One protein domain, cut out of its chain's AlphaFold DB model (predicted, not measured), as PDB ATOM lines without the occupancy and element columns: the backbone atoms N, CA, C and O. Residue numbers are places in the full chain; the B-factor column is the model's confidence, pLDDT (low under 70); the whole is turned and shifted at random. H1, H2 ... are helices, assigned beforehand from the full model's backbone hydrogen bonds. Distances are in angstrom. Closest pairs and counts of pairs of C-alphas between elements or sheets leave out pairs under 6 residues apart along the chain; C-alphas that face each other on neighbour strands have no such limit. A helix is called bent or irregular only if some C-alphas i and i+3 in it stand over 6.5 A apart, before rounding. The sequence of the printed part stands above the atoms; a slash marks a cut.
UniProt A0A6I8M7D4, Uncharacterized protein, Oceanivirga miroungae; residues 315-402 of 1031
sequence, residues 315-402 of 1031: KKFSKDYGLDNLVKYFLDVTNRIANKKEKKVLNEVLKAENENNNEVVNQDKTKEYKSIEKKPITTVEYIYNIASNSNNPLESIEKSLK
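This is residues 315 to 402 of the 1031 residues of an uncharacterized protein of Oceanivirga miroungae (UniProt A0A6I8M7D4). The long helix H3 is the core of a rounded, all-helix domain: residues 323 to 327 of H2 pack on it, about perpendicular, while H5 and H6, a V, pack on another side. H4 packs on the last residues of H2, and H1 lies farthest from the middle. The 88 printed residues hold six named helices, H1 to H6 in order, and no named strand; the whole is compact, radius of gyration of the C-alphas 12.5 A, spanning 34 by 30 by 24 A.

Begin at H1, residues 315 to 320, which meets H2, residues 323 to 334, only through their link. Next comes the hub, H3, residues 340 to 357; it touches H2 at 79 degrees, about perpendicular, closest C-alphas Val 327 and Asn 347, 4.7 A. H4, residues 363 to 369, touches H2 with a steep tilt of 57 degrees, closest C-alphas Thr 334 and Tyr 369, 5.7 A. H5, residues 379 to 388, touches H3 at a shallow tilt of 32 degrees, only just short of steep, closest C-alphas Leu 346 and Thr 379, 5.4 A. H6, residues 393 to 400, touches H3, closest C-alphas Ala 352 and Ser 400, 5.2 A, and H5, closest C-alphas Ala 387 and Pro 393, 4.4 A. Every O i to N i+4 pair is within hydrogen-bond range in H1, H5 and H6, against 6 of 8 in H2, 13 of 14 in H3 and 1 of 3 in H4, where 2 of 4 O i to N i+3 pairs are.

Find C-alpha 315 at (233.842, 201.232, 168.208), where H1 begins. H2 covers 17.7 A and is irregular: C-alphas 324 and 327 are 8.4 A apart. H3 runs 26.3 A from C-alpha 340 at (259.866, 194.380, 172.629). H4 is neither bent nor irregular, but only just: C-alphas 365 and 368 are 6.3 A apart. H5 covers 14.4 A, and H6 ends at C-alpha 400, (248.671, 199.267, 187.992).

The C-alphas farthest apart, Lys 319 and Asn 391, are 35.7 A apart. The printed part has no cut and no long link. Confidence is under 70 at residues 315 to 325, 333, 354 to 368 and 371 to 373.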
ATOM      1  N   LYS A 315     233.856 202.047 169.436       58.00
ATOM      2  CA  LYS A 315     233.842 201.232 168.208       58.00
ATOM      3  C   LYS A 315     235.054 201.500 167.314       58.00
ATOM      4  O   LYS A 315     235.615 200.542 166.798       58.00
ATOM      5  N   LYS A 316     235.477 202.760 167.148       57.12
ATOM      6  CA  LYS A 316     236.672 203.116 166.365       57.12
ATOM      7  C   LYS A 316     237.954 202.597 167.028       57.12
ATOM      8  O   LYS A 316     238.726 201.912 166.375       57.12
ATOM      9  N   PHE A 317     238.125 202.803 168.334       58.72
ATOM     10  CA  PHE A 317     239.246 202.249 169.101       58.72
ATOM     11  C   PHE A 317     239.290 200.714 169.046       58.72
ATOM     12  O   PHE A 317     240.343 200.121 168.815       58.72
ATOM     13  N   SER A 318     238.132 200.063 169.205       59.06
ATOM     14  CA  SER A 318     238.027 198.600 169.116       59.06
ATOM     15  C   SER A 318     238.345 198.074 167.715       59.06
ATOM     16  O   SER A 318     238.835 196.958 167.595       59.06
ATOM     17  N   LYS A 319     238.070 198.864 166.667       61.97
ATOM     18  CA  LYS A 319     238.350 198.522 165.269       61.97
ATOM     19  C   LYS A 319     239.823 198.737 164.893       61.97
ATOM     20  O   LYS A 319     240.382 197.887 164.213       61.97
ATOM     21  N   ASP A 320     240.423 199.848 165.318       53.12
ATOM     22  CA  ASP A 320     241.756 200.278 164.864       53.12
ATOM     23  C   ASP A 320     242.898 199.695 165.728       53.12
ATOM     24  O   ASP A 320     243.999 199.471 165.225       53.12
ATOM     25  N   TYR A 321     242.643 199.412 167.014       61.97
ATOM     26  CA  TYR A 321     243.660 198.920 167.961       61.97
ATOM     27  C   TYR A 321     243.223 197.655 168.711       61.97
ATOM     28  O   TYR A 321     243.990 196.693 168.803       61.97
ATOM     29  N   GLY A 322     241.996 197.654 169.244       56.84
ATOM     30  CA  GLY A 322     241.510 196.624 170.168       56.84
ATOM     31  C   GLY A 322     242.071 196.781 171.591       56.84
ATOM     32  O   GLY A 322     243.085 197.440 171.817       56.84
ATOM     33  N   LEU A 323     241.413 196.165 172.583       56.75
ATOM     34  CA  LEU A 323     241.847 196.212 173.995       56.75
ATOM     35  C   LEU A 323     243.207 195.529 174.237       56.75
ATOM     36  O   LEU A 323     243.858 195.793 175.247       56.75
ATOM     37  N   ASP A 324     243.646 194.683 173.305       55.84
ATOM     38  CA  ASP A 324     244.879 193.907 173.426       55.84
ATOM     39  C   ASP A 324     246.140 194.677 173.002       55.84
ATOM     40  O   ASP A 324     247.233 194.273 173.390       55.84
ATOM     41  N   ASN A 325     246.008 195.812 172.295       66.19
ATOM     42  CA  ASN A 325     247.131 196.611 171.777       66.19
ATOM     43  C   ASN A 325     247.125 198.069 172.278       66.19
ATOM     44  O   ASN A 325     247.443 198.999 171.531       66.19
ATOM     45  N   LEU A 326     246.794 198.284 173.553       71.31
ATOM     46  CA  LEU A 326     246.803 199.609 174.192       71.31
ATOM     47  C   LEU A 326     248.169 200.298 174.126       71.31
ATOM     48  O   LEU A 326     248.232 201.515 173.962       71.31
ATOM     49  N   VAL A 327     249.259 199.532 174.198       78.75
ATOM     50  CA  VAL A 327     250.615 200.074 174.061       78.75
ATOM     51  C   VAL A 327     250.866 200.670 172.679       78.75
ATOM     52  O   VAL A 327     251.554 201.676 172.581       78.75
ATOM     53  N   LYS A 328     250.283 200.107 171.611       78.25
ATOM     54  CA  LYS A 328     250.441 200.649 170.255       78.25
ATOM     55  C   LYS A 328     249.795 202.031 170.170       78.25
ATOM     56  O   LYS A 328     250.471 202.989 169.828       78.25
ATOM     57  N   TYR A 329     248.546 202.141 170.624       73.69
ATOM     58  CA  TYR A 329     247.857 203.426 170.733       73.69
ATOM     59  C   TYR A 329     248.633 204.432 171.598       73.69
ATOM     60  O   TYR A 329     248.783 205.587 171.218       73.69
ATOM     61  N   PHE A 330     249.143 204.001 172.755       77.38
ATOM     62  CA  PHE A 330     249.912 204.870 173.643       77.38
ATOM     63  C   PHE A 330     251.177 205.405 172.964       77.38
ATOM     64  O   PHE A 330     251.420 206.608 173.012       77.38
ATOM     65  N   LEU A 331     251.966 204.546 172.316       80.75
ATOM     66  CA  LEU A 331     253.192 204.954 171.626       80.75
ATOM     67  C   LEU A 331     252.890 205.874 170.435       80.75
ATOM     68  O   LEU A 331     253.559 206.894 170.291       80.75
ATOM     69  N   ASP A 332     251.841 205.574 169.661       71.25
ATOM     70  CA  ASP A 332     251.419 206.379 168.508       71.25
ATOM     71  C   ASP A 332     250.958 207.788 168.941       71.25
ATOM     72  O   ASP A 332     251.313 208.781 168.317       71.25
ATOM     73  N   VAL A 333     250.216 207.905 170.051       67.50
ATOM     74  CA  VAL A 333     249.672 209.192 170.543       67.50
ATOM     75  C   VAL A 333     250.689 210.017 171.346       67.50
ATOM     76  O   VAL A 333     250.512 211.228 171.513       67.50
ATOM     77  N   THR A 334     251.746 209.385 171.860       70.19
ATOM     78  CA  THR A 334     252.790 210.048 172.667       70.19
ATOM     79  C   THR A 334     254.099 210.277 171.914       70.19
ATOM     80  O   THR A 334     254.977 210.955 172.445       70.19
ATOM     81  N   ASN A 335     254.237 209.732 170.701       77.19
ATOM     82  CA  ASN A 335     255.485 209.717 169.936       77.19
ATOM     83  C   ASN A 335     256.670 209.148 170.752       77.19
ATOM     84  O   ASN A 335     257.802 209.624 170.696       77.19
ATOM     85  N   ARG A 336     256.402 208.120 171.570       81.81
ATOM     86  CA  ARG A 336     257.411 207.395 172.363       81.81
ATOM     87  C   ARG A 336     257.785 206.078 171.686       81.81
ATOM     88  O   ARG A 336     256.995 205.496 170.945       81.81
ATOM     89  N   ILE A 337     258.969 205.551 171.995       86.25
ATOM     90  CA  ILE A 337     259.407 204.213 171.568       86.25
ATOM     91  C   ILE A 337     259.591 203.311 172.791       86.25
ATOM     92  O   ILE A 337     260.133 203.717 173.812       86.25
ATOM     93  N   ALA A 338     259.191 202.048 172.676       85.12
ATOM     94  CA  ALA A 338     259.503 201.012 173.655       85.12
ATOM     95  C   ALA A 338     260.058 199.767 172.947       85.12
ATOM     96  O   ALA A 338     259.618 199.409 171.848       85.12
ATOM     97  N   ASN A 339     261.029 199.094 173.571       85.75
ATOM     98  CA  ASN A 339     261.566 197.835 173.051       85.75
ATOM     99  C   ASN A 339     260.540 196.689 173.200       85.75
ATOM    100  O   ASN A 339     259.495 196.847 173.827       85.75
ATOM    101  N   LYS A 340     260.818 195.510 172.629       82.44
ATOM    102  CA  LYS A 340     259.866 194.380 172.629       82.44
ATOM    103  C   LYS A 340     259.451 193.922 174.038       82.44
ATOM    104  O   LYS A 340     258.283 193.591 174.234       82.44
ATOM    105  N   LYS A 341     260.380 193.901 175.003       83.00
ATOM    106  CA  LYS A 341     260.097 193.491 176.391       83.00
ATOM    107  C   LYS A 341     259.259 194.548 177.114       83.00
ATOM    108  O   LYS A 341     258.223 194.211 177.678       83.00
ATOM    109  N   GLU A 342     259.650 195.815 177.001       87.69
ATOM    110  CA  GLU A 342     258.918 196.964 177.548       87.69
ATOM    111  C   GLU A 342     257.498 197.035 176.984       87.69
ATOM    112  O   GLU A 342     256.546 197.160 177.741       87.69
ATOM    113  N   LYS A 343     257.322 196.854 175.667       85.38
ATOM    114  CA  LYS A 343     256.000 196.862 175.016       85.38
ATOM    115  C   LYS A 343     255.037 195.858 175.640       85.38
ATOM    116  O   LYS A 343     253.887 196.201 175.892       85.38
ATOM    117  N   LYS A 344     255.502 194.627 175.883       84.31
ATOM    118  CA  LYS A 344     254.680 193.550 176.451       84.31
ATOM    119  C   LYS A 344     254.208 193.912 177.863       84.31
ATOM    120  O   LYS A 344     253.024 193.804 178.157       84.31
ATOM    121  N   VAL A 345     255.126 194.371 178.709       85.44
ATOM    122  CA  VAL A 345     254.861 194.685 180.120       85.44
ATOM    123  C   VAL A 345     254.026 195.964 180.250       85.44
ATOM    124  O   VAL A 345     253.001 195.969 180.929       85.44
ATOM    125  N   LEU A 346     254.412 197.030 179.544       87.56
ATOM    126  CA  LEU A 346     253.722 198.319 179.546       87.56
ATOM    127  C   LEU A 346     252.272 198.188 179.063       87.56
ATOM    128  O   LEU A 346     251.390 198.843 179.607       87.56
ATOM    129  N   ASN A 347     251.997 197.308 178.094       83.50
ATOM    130  CA  ASN A 347     250.633 197.031 177.641       83.50
ATOM    131  C   ASN A 347     249.728 196.524 178.774       83.50
ATOM    132  O   ASN A 347     248.596 196.985 178.901       83.50
ATOM    133  N   GLU A 348     250.228 195.623 179.623       82.81
ATOM    134  CA  GLU A 348     249.469 195.097 180.766       82.81
ATOM    135  C   GLU A 348     249.263 196.159 181.858       82.81
ATOM    136  O   GLU A 348     248.177 196.259 182.430       82.81
ATOM    137  N   VAL A 349     250.258 197.021 182.089       84.50
ATOM    138  CA  VAL A 349     250.126 198.163 183.012       84.50
ATOM    139  C   VAL A 349     249.091 199.177 182.498       84.50
ATOM    140  O   VAL A 349     248.237 199.644 183.253       84.50
ATOM    141  N   LEU A 350     249.091 199.474 181.196       81.50
ATOM    142  CA  LEU A 350     248.116 200.372 180.566       81.50
ATOM    143  C   LEU A 350     246.693 199.797 180.580       81.50
ATOM    144  O   LEU A 350     245.735 200.543 180.795       81.50
ATOM    145  N   LYS A 351     246.533 198.476 180.402       76.62
ATOM    146  CA  LYS A 351     245.241 197.788 180.586       76.62
ATOM    147  C   LYS A 351     244.686 198.041 181.983       76.62
ATOM    148  O   LYS A 351     243.499 198.339 182.123       76.62
ATOM    149  N   ALA A 352     245.534 197.936 183.010       75.00
ATOM    150  CA  ALA A 352     245.105 198.111 184.391       75.00
ATOM    151  C   ALA A 352     244.566 199.519 184.653       75.00
ATOM    152  O   ALA A 352     243.493 199.673 185.240       75.00
ATOM    153  N   GLU A 353     245.277 200.527 184.154       74.31
ATOM    154  CA  GLU A 353     244.886 201.931 184.267       74.31
ATOM    155  C   GLU A 353     243.609 202.263 183.484       74.31
ATOM    156  O   GLU A 353     242.782 203.042 183.962       74.31
ATOM    157  N   ASN A 354     243.410 201.669 182.305       67.69
ATOM    158  CA  ASN A 354     242.211 201.881 181.492       67.69
ATOM    159  C   ASN A 354     240.943 201.391 182.219       67.69
ATOM    160  O   ASN A 354     239.972 202.133 182.364       67.69
ATOM    161  N   GLU A 355     240.979 200.177 182.778       65.56
ATOM    162  CA  GLU A 355     239.842 199.632 183.531       65.56
ATOM    163  C   GLU A 355     239.520 200.404 184.810       65.56
ATOM    164  O   GLU A 355     238.353 200.536 185.165       65.56
ATOM    165  N   ASN A 356     240.528 200.935 185.503       59.41
ATOM    166  CA  ASN A 356     240.294 201.698 186.728       59.41
ATOM    167  C   ASN A 356     239.591 203.043 186.458       59.41
ATOM    168  O   ASN A 356     238.972 203.593 187.366       59.41
ATOM    169  N   ASN A 357     239.683 203.574 185.232       56.19
ATOM    170  CA  ASN A 357     239.161 204.895 184.871       56.19
ATOM    171  C   ASN A 357     237.893 204.852 183.987       56.19
ATOM    172  O   ASN A 357     237.315 205.907 183.749       56.19
ATOM    173  N   ASN A 358     237.435 203.677 183.520       50.16
ATOM    174  CA  ASN A 358     236.249 203.506 182.650       50.16
ATOM    175  C   ASN A 358     236.220 204.405 181.388       50.16
ATOM    176  O   ASN A 358     235.162 204.635 180.798       50.16
ATOM    177  N   GLU A 359     237.372 204.896 180.938       51.34
ATOM    178  CA  GLU A 359     237.520 205.729 179.747       51.34
ATOM    179  C   GLU A 359     238.563 205.079 178.848       51.34
ATOM    180  O   GLU A 359     239.693 204.888 179.289       51.34
ATOM    181  N   VAL A 360     238.189 204.762 177.598       46.09
ATOM    182  CA  VAL A 360     239.099 204.226 176.577       46.09
ATOM    183  C   VAL A 360     240.273 205.186 176.417       46.09
ATOM    184  O   VAL A 360     240.161 206.200 175.736       46.09
ATOM    185  N   VAL A 361     241.359 204.848 177.117       49.75
ATOM    186  CA  VAL A 361     242.592 205.619 177.302       49.75
ATOM    187  C   VAL A 361     242.323 207.088 177.622       49.75
ATOM    188  O   VAL A 361     242.135 207.905 176.727       49.75
ATOM    189  N   ASN A 362     242.355 207.434 178.911       52.28
ATOM    190  CA  ASN A 362     242.283 208.812 179.400       52.28
ATOM    191  C   ASN A 362     243.339 209.695 178.694       52.28
ATOM    192  O   ASN A 362     244.507 209.744 179.091       52.28
ATOM    193  N   GLN A 363     242.922 210.362 177.612       50.06
ATOM    194  CA  GLN A 363     243.803 211.113 176.715       50.06
ATOM    195  C   GLN A 363     244.525 212.240 177.459       50.06
ATOM    196  O   GLN A 363     245.657 212.577 177.115       50.06
ATOM    197  N   ASP A 364     243.917 212.777 178.520       49.16
ATOM    198  CA  ASP A 364     244.504 213.836 179.336       49.16
ATOM    199  C   ASP A 364     245.730 213.365 180.123       49.16
ATOM    200  O   ASP A 364     246.700 214.115 180.224       49.16
ATOM    201  N   LYS A 365     245.745 212.112 180.598       56.50
ATOM    202  CA  LYS A 365     246.914 211.526 181.278       56.50
ATOM    203  C   LYS A 365     248.042 211.178 180.309       56.50
ATOM    204  O   LYS A 365     249.205 211.276 180.669       56.50
ATOM    205  N   THR A 366     247.737 210.837 179.057       60.38
ATOM    206  CA  THR A 366     248.783 210.542 178.055       60.38
ATOM    207  C   THR A 366     249.544 211.783 177.576       60.38
ATOM    208  O   THR A 366     250.657 211.661 177.071       60.38
ATOM    209  N   LYS A 367     248.997 212.992 177.785       64.12
ATOM    210  CA  LYS A 367     249.626 214.258 177.366       64.12
ATOM    211  C   LYS A 367     250.973 214.526 178.040       64.12
ATOM    212  O   LYS A 367     251.788 215.224 177.454       64.12
ATOM    213  N   GLU A 368     251.213 214.016 179.248       68.31
ATOM    214  CA  GLU A 368     252.489 214.224 179.958       68.31
ATOM    215  C   GLU A 368     253.653 213.409 179.371       68.31
ATOM    216  O   GLU A 368     254.810 213.742 179.601       68.31
ATOM    217  N   TYR A 369     253.348 212.375 178.581       71.12
ATOM    218  CA  TYR A 369     254.347 211.522 177.933       71.12
ATOM    219  C   TYR A 369     254.639 211.926 176.491       71.12
ATOM    220  O   TYR A 369     255.552 211.346 175.901       71.12
ATOM    221  N   LYS A 370     253.885 212.883 175.932       70.00
ATOM    222  CA  LYS A 370     254.111 213.391 174.580       70.00
ATOM    223  C   LYS A 370     255.524 213.949 174.455       70.00
ATOM    224  O   LYS A 370     255.969 214.716 175.306       70.00
ATOM    225  N   SER A 371     256.209 213.554 173.394       59.16
ATOM    226  CA  SER A 371     257.551 214.020 173.076       59.16
ATOM    227  C   SER A 371     257.601 214.486 171.626       59.16
ATOM    228  O   SER A 371     257.031 213.839 170.754       59.16
ATOM    229  N   ILE A 372     258.287 215.601 171.379       58.22
ATOM    230  CA  ILE A 372     258.496 216.133 170.024       58.22
ATOM    231  C   ILE A 372     259.388 215.162 169.235       58.22
ATOM    232  O   ILE A 372     259.050 214.742 168.138       58.22
ATOM    233  N   GLU A 373     260.466 214.686 169.858       64.88
ATOM    234  CA  GLU A 373     261.328 213.638 169.305       64.88
ATOM    235  C   GLU A 373     260.913 212.248 169.796       64.88
ATOM    236  O   GLU A 373     260.454 212.090 170.932       64.88
ATOM    237  N   LYS A 374     261.186 211.209 169.001       72.75
ATOM    238  CA  LYS A 374     260.979 209.814 169.410       72.75
ATOM    239  C   LYS A 374     261.907 209.411 170.561       72.75
ATOM    240  O   LYS A 374     263.017 208.931 170.349       72.75
ATOM    241  N   LYS A 375     261.427 209.555 171.799       77.00
ATOM    242  CA  LYS A 375     262.173 209.197 173.019       77.00
ATOM    243  C   LYS A 375     261.777 207.822 173.556       77.00
ATOM    244  O   LYS A 375     260.596 207.460 173.498       77.00
ATOM    245  N   PRO A 376     262.725 207.051 174.123       85.00
ATOM    246  CA  PRO A 376     262.395 205.802 174.785       85.00
ATOM    247  C   PRO A 376     261.522 206.066 176.018       85.00
ATOM    248  O   PRO A 376     261.675 207.092 176.680       85.00
ATOM    249  N   ILE A 377     260.613 205.145 176.322       88.50
ATOM    250  CA  ILE A 377     259.878 205.097 177.590       88.50
ATOM    251  C   ILE A 377     260.072 203.723 178.226       88.50
ATOM    252  O   ILE A 377     260.018 202.698 177.538       88.50
ATOM    253  N   THR A 378     260.300 203.702 179.538       92.12
ATOM    254  CA  THR A 378     260.379 202.460 180.316       92.12
ATOM    255  C   THR A 378     259.110 202.250 181.131       92.12
ATOM    256  O   THR A 378     258.424 203.193 181.534       92.12
ATOM    257  N   THR A 379     258.798 200.990 181.426       92.62
ATOM    258  CA  THR A 379     257.681 200.645 182.311       92.62
ATOM    259  C   THR A 379     257.875 201.272 183.700       92.62
ATOM    260  O   THR A 379     256.917 201.762 184.296       92.62
ATOM    261  N   VAL A 380     259.114 201.319 184.207       95.12
ATOM    262  CA  VAL A 380     259.437 201.911 185.518       95.12
ATOM    263  C   VAL A 380     259.228 203.430 185.531       95.12
ATOM    264  O   VAL A 380     258.705 203.938 186.519       95.12
ATOM    265  N   GLU A 381     259.559 204.153 184.451       94.12
ATOM    266  CA  GLU A 381     259.254 205.592 184.305       94.12
ATOM    267  C   GLU A 381     257.744 205.844 184.417       94.12
ATOM    268  O   GLU A 381     257.308 206.698 185.190       94.12
ATOM    269  N   TYR A 382     256.937 205.052 183.706       91.81
ATOM    270  CA  TYR A 382     255.478 205.163 183.747       91.81
ATOM    271  C   TYR A 382     254.913 204.873 185.153       91.81
ATOM    272  O   TYR A 382     254.093 205.631 185.673       91.81
ATOM    273  N   ILE A 383     255.401 203.816 185.814       93.88
ATOM    274  CA  ILE A 383     255.016 203.472 187.194       93.88
ATOM    275  C   ILE A 383     255.434 204.570 188.183       93.88
ATOM    276  O   ILE A 383     254.668 204.898 189.090       93.88
ATOM    277  N   TYR A 384     256.622 205.156 188.014       95.12
ATOM    278  CA  TYR A 384     257.099 206.256 188.851       95.12
ATOM    279  C   TYR A 384     256.165 207.465 188.786       95.12
ATOM    280  O   TYR A 384     255.784 207.976 189.836       95.12
ATOM    281  N   ASN A 385     255.738 207.870 187.590       90.19
ATOM    282  CA  ASN A 385     254.831 209.006 187.418       90.19
ATOM    283  C   ASN A 385     253.441 208.742 188.026       90.19
ATOM    284  O   ASN A 385     252.855 209.623 188.659       90.19
ATOM    285  N   ILE A 386     252.918 207.513 187.907       87.81
ATOM    286  CA  ILE A 386     251.680 207.109 188.597       87.81
ATOM    287  C   ILE A 386     251.844 207.236 190.115       87.81
ATOM    288  O   ILE A 386     250.963 207.756 190.803       87.81
ATOM    289  N   ALA A 387     252.969 206.755 190.640       89.62
ATOM    290  CA  ALA A 387     253.260 206.770 192.064       89.62
ATOM    291  C   ALA A 387     253.445 208.197 192.600       89.62
ATOM    292  O   ALA A 387     252.891 208.523 193.649       89.62
ATOM    293  N   SER A 388     254.178 209.057 191.885       89.50
ATOM    294  CA  SER A 388     254.456 210.438 192.300       89.50
ATOM    295  C   SER A 388     253.211 211.321 192.307       89.50
ATOM    296  O   SER A 388     253.129 212.250 193.104       89.50
ATOM    297  N   ASN A 389     252.236 211.016 191.449       83.38
ATOM    298  CA  ASN A 389     250.977 211.751 191.339       83.38
ATOM    299  C   ASN A 389     249.862 211.188 192.246       83.38
ATOM    300  O   ASN A 389     248.720 211.645 192.172       83.38
ATOM    301  N   SER A 390     250.161 210.193 193.087       84.31
ATOM    302  CA  SER A 390     249.184 209.534 193.958       84.31
ATOM    303  C   SER A 390     249.358 209.896 195.432       84.31
ATOM    304  O   SER A 390     250.464 209.908 195.967       84.31
ATOM    305  N   ASN A 391     248.233 210.069 196.132       84.25
ATOM    306  CA  ASN A 391     248.200 210.192 197.593       84.25
ATOM    307  C   ASN A 391     248.523 208.866 198.310       84.25
ATOM    308  O   ASN A 391     248.876 208.871 199.489       84.25
ATOM    309  N   ASN A 392     248.388 207.725 197.622       89.06
ATOM    310  CA  ASN A 392     248.764 206.409 198.137       89.06
ATOM    311  C   ASN A 392     249.600 205.641 197.095       89.06
ATOM    312  O   ASN A 392     249.072 204.761 196.406       89.06
ATOM    313  N   PRO A 393     250.907 205.948 196.982       93.44
ATOM    314  CA  PRO A 393     251.775 205.378 195.954       93.44
ATOM    315  C   PRO A 393     251.800 203.847 195.944       93.44
ATOM    316  O   PRO A 393     251.730 203.243 194.881       93.44
ATOM    317  N   LEU A 394     251.843 203.204 197.119       94.06
ATOM    318  CA  LEU A 394     251.895 201.740 197.216       94.06
ATOM    319  C   LEU A 394     250.647 201.073 196.629       94.06
ATOM    320  O   LEU A 394     250.751 200.095 195.899       94.06
ATOM    321  N   GLU A 395     249.465 201.602 196.941       92.75
ATOM    322  CA  GLU A 395     248.206 201.056 196.432       92.75
ATOM    323  C   GLU A 395     248.019 201.352 194.941       92.75
ATOM    324  O   GLU A 395     247.512 200.506 194.207       92.75
ATOM    325  N   SER A 396     248.447 202.532 194.485       90.00
ATOM    326  CA  SER A 396     248.419 202.884 193.065       90.00
ATOM    327  C   SER A 396     249.285 201.946 192.237       90.00
ATOM    328  O   SER A 396     248.777 201.378 191.276       90.00
ATOM    329  N   ILE A 397     250.535 201.704 192.646       94.50
ATOM    330  CA  ILE A 397     251.415 200.758 191.950       94.50
ATOM    331  C   ILE A 397     250.799 199.350 191.956       94.50
ATOM    332  O   ILE A 397     250.760 198.696 190.916       94.50
ATOM    333  N   GLU A 398     250.246 198.892 193.086       91.50
ATOM    334  CA  GLU A 398     249.644 197.554 193.185       91.50
ATOM    335  C   GLU A 398     248.477 197.385 192.202       91.50
ATOM    336  O   GLU A 398     248.353 196.350 191.543       91.50
ATOM    337  N   LYS A 399     247.647 198.427 192.059       85.62
ATOM    338  CA  LYS A 399     246.542 198.465 191.095       85.62
ATOM    339  C   LYS A 399     247.041 198.469 189.654       85.62
ATOM    340  O   LYS A 399     246.478 197.740 188.840       85.62
ATOM    341  N   SER A 400     248.088 199.229 189.339       86.12
ATOM    342  CA  SER A 400     248.671 199.267 187.992       86.12
ATOM    343  C   SER A 400     249.324 197.934 187.602       86.12
ATOM    344  O   SER A 400     249.366 197.584 186.428       86.12
ATOM    345  N   LEU A 401     249.767 197.136 188.579       86.44
ATOM    346  CA  LEU A 401     250.333 195.799 188.367       86.44
ATOM    347  C   LEU A 401     249.289 194.664 188.439       86.44
ATOM    348  O   LEU A 401     249.658 193.486 188.441       86.44
ATOM    349  N   LYS A 402     247.977 194.953 188.504       79.50
ATOM    350  CA  LYS A 402     246.941 193.927 188.759       79.50
ATOM    351  C   LYS A 402     246.924 192.771 187.749       79.50
ATOM    352  O   LYS A 402     246.600 191.656 188.151       79.50
TER     353      LYS A 402